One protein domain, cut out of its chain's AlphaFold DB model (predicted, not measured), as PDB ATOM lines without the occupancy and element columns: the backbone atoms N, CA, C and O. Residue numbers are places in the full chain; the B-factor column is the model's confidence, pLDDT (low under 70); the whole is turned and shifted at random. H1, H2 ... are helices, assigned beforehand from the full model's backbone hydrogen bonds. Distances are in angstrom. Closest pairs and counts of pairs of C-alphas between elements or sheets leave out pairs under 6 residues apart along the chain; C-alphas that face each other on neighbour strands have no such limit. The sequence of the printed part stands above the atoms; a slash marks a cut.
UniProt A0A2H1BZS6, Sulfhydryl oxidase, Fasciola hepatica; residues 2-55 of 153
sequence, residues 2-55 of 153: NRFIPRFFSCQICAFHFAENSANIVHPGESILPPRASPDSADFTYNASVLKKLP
ATOM      1  N   ASN A   2     112.536 229.480 217.790       91.44
ATOM      2  CA  ASN A   2     112.586 229.883 219.211       91.44
ATOM      3  C   ASN A   2     111.210 230.051 219.882       91.44
ATOM      4  O   ASN A   2     111.055 229.649 221.023       91.44
ATOM      5  N   ARG A   3     110.178 230.517 219.166       91.81
ATOM      6  CA  ARG A   3     108.818 230.564 219.726       91.81
ATOM      7  C   ARG A   3     108.076 229.226 219.725       91.81
ATOM      8  O   ARG A   3     107.290 228.970 220.634       91.81
ATOM      9  N   PHE A   4     108.298 228.407 218.696       93.06
ATOM     10  CA  PHE A   4     107.532 227.186 218.443       93.06
ATOM     11  C   PHE A   4     107.924 226.057 219.398       93.06
ATOM     12  O   PHE A   4     107.061 225.492 220.061       93.06
ATOM     13  N   ILE A   5     109.223 225.754 219.504       93.69
ATOM     14  CA  ILE A   5     109.699 224.600 220.279       93.69
ATOM     15  C   ILE A   5     109.287 224.693 221.764       93.69
ATOM     16  O   ILE A   5     108.684 223.736 222.244       93.69
ATOM     17  N   PRO A   6     109.475 225.825 222.476       89.62
ATOM     18  CA  PRO A   6     109.048 225.950 223.874       89.62
ATOM     19  C   PRO A   6     107.530 225.861 224.082       89.62
ATOM     20  O   PRO A   6     107.071 225.549 225.176       89.62
ATOM     21  N   ARG A   7     106.727 226.156 223.051       89.88
ATOM     22  CA  ARG A   7     105.263 226.230 223.168       89.88
ATOM     23  C   ARG A   7     104.546 224.986 222.677       89.88
ATOM     24  O   ARG A   7     103.461 224.721 223.179       89.88
ATOM     25  N   PHE A   8     105.116 224.231 221.738       92.25
ATOM     26  CA  PHE A   8     104.411 223.149 221.040       92.25
ATOM     27  C   PHE A   8     105.157 221.815 221.022       92.25
ATOM     28  O   PHE A   8     104.513 220.787 220.841       92.25
ATOM     29  N   PHE A   9     106.474 221.783 221.248       92.19
ATOM     30  CA  PHE A   9     107.220 220.525 221.198       92.19
ATOM     31  C   PHE A   9     106.854 219.614 222.379       92.19
ATOM     32  O   PHE A   9     106.821 220.055 223.529       92.19
ATOM     33  N   SER A  10     106.564 218.342 222.098       91.31
ATOM     34  CA  SER A  10     106.015 217.418 223.099       91.31
ATOM     35  C   SER A  10     106.993 217.130 224.240       91.31
ATOM     36  O   SER A  10     106.599 217.146 225.407       91.31
ATOM     37  N   CYS A  11     108.273 216.914 223.923       90.75
ATOM     38  CA  CYS A  11     109.312 216.664 224.923       90.75
ATOM     39  C   CYS A  11     109.624 217.945 225.715       90.75
ATOM     40  O   CYS A  11     110.317 218.832 225.211       90.75
ATOM     41  N   GLN A  12     109.164 218.019 226.968       88.81
ATOM     42  CA  GLN A  12     109.342 219.202 227.822       88.81
ATOM     43  C   GLN A  12     110.814 219.462 228.179       88.81
ATOM     44  O   GLN A  12     111.264 220.601 228.111       88.81
ATOM     45  N   ILE A  13     111.598 218.411 228.454       89.50
ATOM     46  CA  ILE A  13     113.051 218.509 228.712       89.50
ATOM     47  C   ILE A  13     113.781 219.104 227.499       89.50
ATOM     48  O   ILE A  13     114.613 220.005 227.616       89.50
ATOM     49  N   CYS A  14     113.439 218.619 226.306       91.56
ATOM     50  CA  CYS A  14     114.019 219.083 225.055       91.56
ATOM     51  C   CYS A  14     113.630 220.541 224.781       91.56
ATOM     52  O   CYS A  14     114.476 221.342 224.387       91.56
ATOM     53  N   ALA A  15     112.358 220.881 225.008       92.62
ATOM     54  CA  ALA A  15     111.831 222.225 224.835       92.62
ATOM     55  C   ALA A  15     112.520 223.225 225.773       92.62
ATOM     56  O   ALA A  15     112.959 224.277 225.311       92.62
ATOM     57  N   PHE A  16     112.692 222.863 227.049       91.94
ATOM     58  CA  PHE A  16     113.415 223.656 228.041       91.94
ATOM     59  C   PHE A  16     114.858 223.928 227.605       91.94
ATOM     60  O   PHE A  16     115.239 225.083 227.425       91.94
ATOM     61  N   HIS A  17     115.651 222.887 227.332       91.94
ATOM     62  CA  HIS A  17     117.050 223.085 226.942       91.94
ATOM     63  C   HIS A  17     117.204 223.775 225.586       91.94
ATOM     64  O   HIS A  17     118.192 224.478 225.367       91.94
ATOM     65  N   PHE A  18     116.256 223.607 224.665       94.50
ATOM     66  CA  PHE A  18     116.247 224.391 223.437       94.50
ATOM     67  C   PHE A  18     116.016 225.877 223.728       94.50
ATOM     68  O   PHE A  18     116.710 226.725 223.165       94.50
ATOM     69  N   ALA A  19     115.088 226.194 224.632       93.75
ATOM     70  CA  ALA A  19     114.821 227.559 225.059       93.75
ATOM     71  C   ALA A  19     116.062 228.193 225.715       93.75
ATOM     72  O   ALA A  19     116.478 229.278 225.318       93.75
ATOM     73  N   GLU A  20     116.756 227.465 226.599       92.75
ATOM     74  CA  GLU A  20     118.035 227.915 227.172       92.75
ATOM     75  C   GLU A  20     119.106 228.163 226.103       92.75
ATOM     76  O   GLU A  20     119.813 229.171 226.133       92.75
ATOM     77  N   ASN A  21     119.232 227.256 225.127       94.38
ATOM     78  CA  ASN A  21     120.221 227.385 224.055       94.38
ATOM     79  C   ASN A  21     119.852 228.431 222.995       94.38
ATOM     80  O   ASN A  21     120.653 228.693 222.099       94.38
ATOM     81  N   SER A  22     118.672 229.037 223.103       95.12
ATOM     82  CA  SER A  22     118.208 230.104 222.220       95.12
ATOM     83  C   SER A  22     117.766 231.359 222.972       95.12
ATOM     84  O   SER A  22     117.172 232.261 222.389       95.12
ATOM     85  N   ALA A  23     118.125 231.467 224.254       93.75
ATOM     86  CA  ALA A  23     117.747 232.577 225.121       93.75
ATOM     87  C   ALA A  23     118.235 233.946 224.613       93.75
ATOM     88  O   ALA A  23     117.624 234.967 224.907       93.75
ATOM     89  N   ASN A  24     119.309 233.983 223.816       94.25
ATOM     90  CA  ASN A  24     119.863 235.219 223.260       94.25
ATOM     91  C   ASN A  24     119.148 235.749 222.004       94.25
ATOM     92  O   ASN A  24     119.544 236.792 221.494       94.25
ATOM     93  N   ILE A  25     118.132 235.041 221.505       95.25
ATOM     94  CA  ILE A  25     117.304 235.469 220.365       95.25
ATOM     95  C   ILE A  25     115.818 235.580 220.733       95.25
ATOM     96  O   ILE A  25     114.959 235.652 219.854       95.25
ATOM     97  N   VAL A  26     115.504 235.557 222.030       93.50
ATOM     98  CA  VAL A  26     114.143 235.774 222.528       93.50
ATOM     99  C   VAL A  26     113.756 237.234 222.291       93.50
ATOM    100  O   VAL A  26     114.563 238.143 222.491       93.50
ATOM    101  N   HIS A  27     112.524 237.463 221.838       91.00
ATOM    102  CA  HIS A  27     112.028 238.817 221.605       91.00
ATOM    103  C   HIS A  27     111.864 239.590 222.925       91.00
ATOM    104  O   HIS A  27     111.494 238.993 223.940       91.00
ATOM    105  N   PRO A  28     112.080 240.919 222.923       91.69
ATOM    106  CA  PRO A  28     111.829 241.746 224.097       91.69
ATOM    107  C   PRO A  28     110.406 241.547 224.638       91.69
ATOM    108  O   PRO A  28     109.443 241.575 223.876       91.69
ATOM    109  N   GLY A  29     110.285 241.339 225.951       90.50
ATOM    110  CA  GLY A  29     109.000 241.126 226.628       90.50
ATOM    111  C   GLY A  29     108.470 239.686 226.604       90.50
ATOM    112  O   GLY A  29     107.448 239.419 227.229       90.50
ATOM    113  N   GLU A  30     109.146 238.745 225.937       91.25
ATOM    114  CA  GLU A  30     108.770 237.328 225.975       91.25
ATOM    115  C   GLU A  30     109.523 236.535 227.048       91.25
ATOM    116  O   GLU A  30     110.682 236.805 227.363       91.25
ATOM    117  N   SER A  31     108.868 235.495 227.577       88.81
ATOM    118  CA  SER A  31     109.523 234.511 228.444       88.81
ATOM    119  C   SER A  31     110.555 233.701 227.658       88.81
ATOM    120  O   SER A  31     110.255 233.177 226.583       88.81
ATOM    121  N   ILE A  32     111.745 233.535 228.242       87.25
ATOM    122  CA  ILE A  32     112.752 232.583 227.756       87.25
ATOM    123  C   ILE A  32     112.246 231.156 227.949       87.25
ATOM    124  O   ILE A  32     112.421 230.319 227.073       87.25
ATOM    125  N   LEU A  33     111.633 230.867 229.097       85.88
ATOM    126  CA  LEU A  33     111.246 229.514 229.468       85.88
ATOM    127  C   LEU A  33     109.870 229.129 228.913       85.88
ATOM    128  O   LEU A  33     109.001 230.000 228.769       85.88
ATOM    129  N   PRO A  34     109.657 227.832 228.612       83.50
ATOM    130  CA  PRO A  34     108.356 227.333 228.193       83.50
ATOM    131  C   PRO A  34     107.293 227.621 229.271       83.50
ATOM    132  O   PRO A  34     107.583 227.514 230.459       83.50
ATOM    133  N   PRO A  35     106.047 227.950 228.882       76.56
ATOM    134  CA  PRO A  35     104.974 228.273 229.827       76.56
ATOM    135  C   PRO A  35     104.438 227.049 230.586       76.56
ATOM    136  O   PRO A  35     103.650 227.195 231.515       76.56
ATOM    137  N   ARG A  36     104.815 225.833 230.169       71.25
ATOM    138  CA  ARG A  36     104.355 224.585 230.777       71.25
ATOM    139  C   ARG A  36     105.300 224.187 231.908       71.25
ATOM    140  O   ARG A  36     106.500 224.056 231.681       71.25
ATOM    141  N   ALA A  37     104.751 223.980 233.102       58.19
ATOM    142  CA  ALA A  37     105.503 223.477 234.242       58.19
ATOM    143  C   ALA A  37     105.972 222.039 233.972       58.19
ATOM    144  O   ALA A  37     105.169 221.174 233.615       58.19
ATOM    145  N   SER A  38     107.269 221.783 234.146       58.19
ATOM    146  CA  SER A  38     107.760 220.421 234.334       58.19
ATOM    147  C   SER A  38     107.487 220.010 235.786       58.19
ATOM    148  O   SER A  38     107.677 220.848 236.670       58.19
ATOM    149  N   PRO A  39     107.038 218.774 236.067       57.03
ATOM    150  CA  PRO A  39     106.721 218.339 237.429       57.03
ATOM    151  C   PRO A  39     107.944 218.232 238.357       57.03
ATOM    152  O   PRO A  39     107.759 218.127 239.564       57.03
ATOM    153  N   ASP A  40     109.168 218.287 237.823       60.97
ATOM    154  CA  ASP A  40     110.411 218.173 238.594       60.97
ATOM    155  C   ASP A  40     111.208 219.486 238.511       60.97
ATOM    156  O   ASP A  40     111.487 219.972 237.415       60.97
ATOM    157  N   SER A  41     111.511 220.129 239.644       63.91
ATOM    158  CA  SER A  41     111.884 221.555 239.668       63.91
ATOM    159  C   SER A  41     113.390 221.832 239.609       63.91
ATOM    160  O   SER A  41     113.796 222.926 239.217       63.91
ATOM    161  N   ALA A  42     114.240 220.875 239.995       64.44
ATOM    162  CA  ALA A  42     115.683 221.114 240.107       64.44
ATOM    163  C   ALA A  42     116.387 221.167 238.736       64.44
ATOM    164  O   ALA A  42     117.195 222.065 238.491       64.44
ATOM    165  N   ASP A  43     116.015 220.282 237.807       62.97
ATOM    166  CA  ASP A  43     116.645 220.172 236.479       62.97
ATOM    167  C   ASP A  43     116.167 221.228 235.462       62.97
ATOM    168  O   ASP A  43     116.742 221.368 234.380       62.97
ATOM    169  N   PHE A  44     115.142 222.008 235.819       75.00
ATOM    170  CA  PHE A  44     114.496 223.009 234.959       75.00
ATOM    171  C   PHE A  44     114.718 224.446 235.445       75.00
ATOM    172  O   PHE A  44     113.952 225.360 235.130       75.00
ATOM    173  N   THR A  45     115.787 224.673 236.209       79.31
ATOM    174  CA  THR A  45     116.160 226.019 236.651       79.31
ATOM    175  C   THR A  45     117.022 226.702 235.593       79.31
ATOM    176  O   THR A  45     118.138 226.267 235.307       79.31
ATOM    177  N   TYR A  46     116.526 227.804 235.022       83.75
ATOM    178  CA  TYR A  46     117.296 228.598 234.065       83.75
ATOM    179  C   TYR A  46     118.556 229.174 234.703       83.75
ATOM    180  O   TYR A  46     118.496 229.909 235.690       83.75
ATOM    181  N   ASN A  47     119.703 228.921 234.075       86.56
ATOM    182  CA  ASN A  47     120.964 229.519 234.480       86.56
ATOM    183  C   ASN A  47     121.416 230.585 233.471       86.56
ATOM    184  O   ASN A  47     121.958 230.266 232.412       86.56
ATOM    185  N   ALA A  48     121.296 231.863 233.845       89.25
ATOM    186  CA  ALA A  48     121.670 233.002 232.999       89.25
ATOM    187  C   ALA A  48     123.141 232.994 232.533       89.25
ATOM    188  O   ALA A  48     123.475 233.606 231.517       89.25
ATOM    189  N   SER A  49     124.034 232.257 233.209       91.31
ATOM    190  CA  SER A  49     125.418 232.080 232.746       91.31
ATOM    191  C   SER A  49     125.512 231.384 231.383       91.31
ATOM    192  O   SER A  49     126.537 231.515 230.705       91.31
ATOM    193  N   VAL A  50     124.453 230.685 230.945       91.06
ATOM    194  CA  VAL A  50     124.390 230.046 229.627       91.06
ATOM    195  C   VAL A  50     124.580 231.056 228.500       91.06
ATOM    196  O   VAL A  50     125.264 230.727 227.529       91.06
ATOM    197  N   LEU A  51     124.095 232.296 228.661       92.25
ATOM    198  CA  LEU A  51     124.191 233.365 227.661       92.25
ATOM    199  C   LEU A  51     125.639 233.647 227.253       92.25
ATOM    200  O   LEU A  51     125.925 233.813 226.073       92.25
ATOM    201  N   LYS A  52     126.577 233.591 228.209       93.38
ATOM    202  CA  LYS A  52     128.018 233.790 227.958       93.38
ATOM    203  C   LYS A  52     128.629 232.693 227.081       93.38
ATOM    204  O   LYS A  52     129.719 232.863 226.548       93.38
ATOM    205  N   LYS A  53     127.961 231.542 226.975       93.19
ATOM    206  CA  LYS A  53     128.419 230.372 226.221       93.19
ATOM    207  C   LYS A  53     127.707 230.234 224.873       93.19
ATOM    208  O   LYS A  53     128.092 229.338 224.121       93.19
ATOM    209  N   LEU A  54     126.651 231.003 224.596       95.38
ATOM    210  CA  LEU A  54     125.892 230.881 223.351       95.38
ATOM    211  C   LEU A  54     126.662 231.493 222.171       95.38
ATOM    212  O   LEU A  54     127.412 232.452 222.363       95.38
ATOM    213  N   PRO A  55     126.491 230.957 220.949       95.62
ATOM    214  CA  PRO A  55     126.933 231.662 219.751       95.62
ATOM    215  C   PRO A  55     126.236 233.032 219.661       95.62
ATOM    216  O   PRO A  55     125.104 233.156 220.135       95.62
TER     217      PRO A  55
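What this domain is: This is residues 2 to 55 of the 153 residues of the protein "Sulfhydryl oxidase" of Fasciola hepatica (UniProt A0A2H1BZS6). The printed part has little regular structure: two helices packed together, H1 and H2, and a long loop, residues 22 to 47, that folds back past H2 and runs on to a short helix, H3, near the last residues of H2. The 54 printed residues hold three named helices in the order H1, H2, H3, with 21 residues in them, and no named strand; the class is all helix. The whole is compact, with a radius of gyration of the C-alphas of 10.6 A, and rounded, spanning 28 by 23 by 18 A.

How they stand to each other: H1, residues 4 to 8, touches H2, residues 12 to 21; their closest C-alphas, of Pro 6 and Ala 15, are 4.7 A apart. H3, residues 48 to 53, is close to H2 but not clearly touching; their closest C-alphas, of Glu 20 and Val 50, are 7.1 A apart. H2 and H3 run the same way at a steep tilt of 61 degrees. H1 and H3 are apart. Every O i to N i+4 pair is within hydrogen-bond range in H1 and H2; in H3 0 of 2 are, beside 3 of 3 O i to N i+3 pairs.

Where its parts are: H1 begins at C-alpha 4 (107.532, 227.186, 218.443) and is 5.7 A long. H2 is 14.1 A long. H3 is 9.9 A long and ends at C-alpha 53 (128.419, 230.372, 226.221).

The domain as a whole: The C-alphas farthest apart, of Pro 39 and Pro 55, are 30.0 A apart. The printed part has no cut; the link from H1 to H2 is tight, that from H2 to H3 long. Residues 37 to 43 have pLDDT under 70.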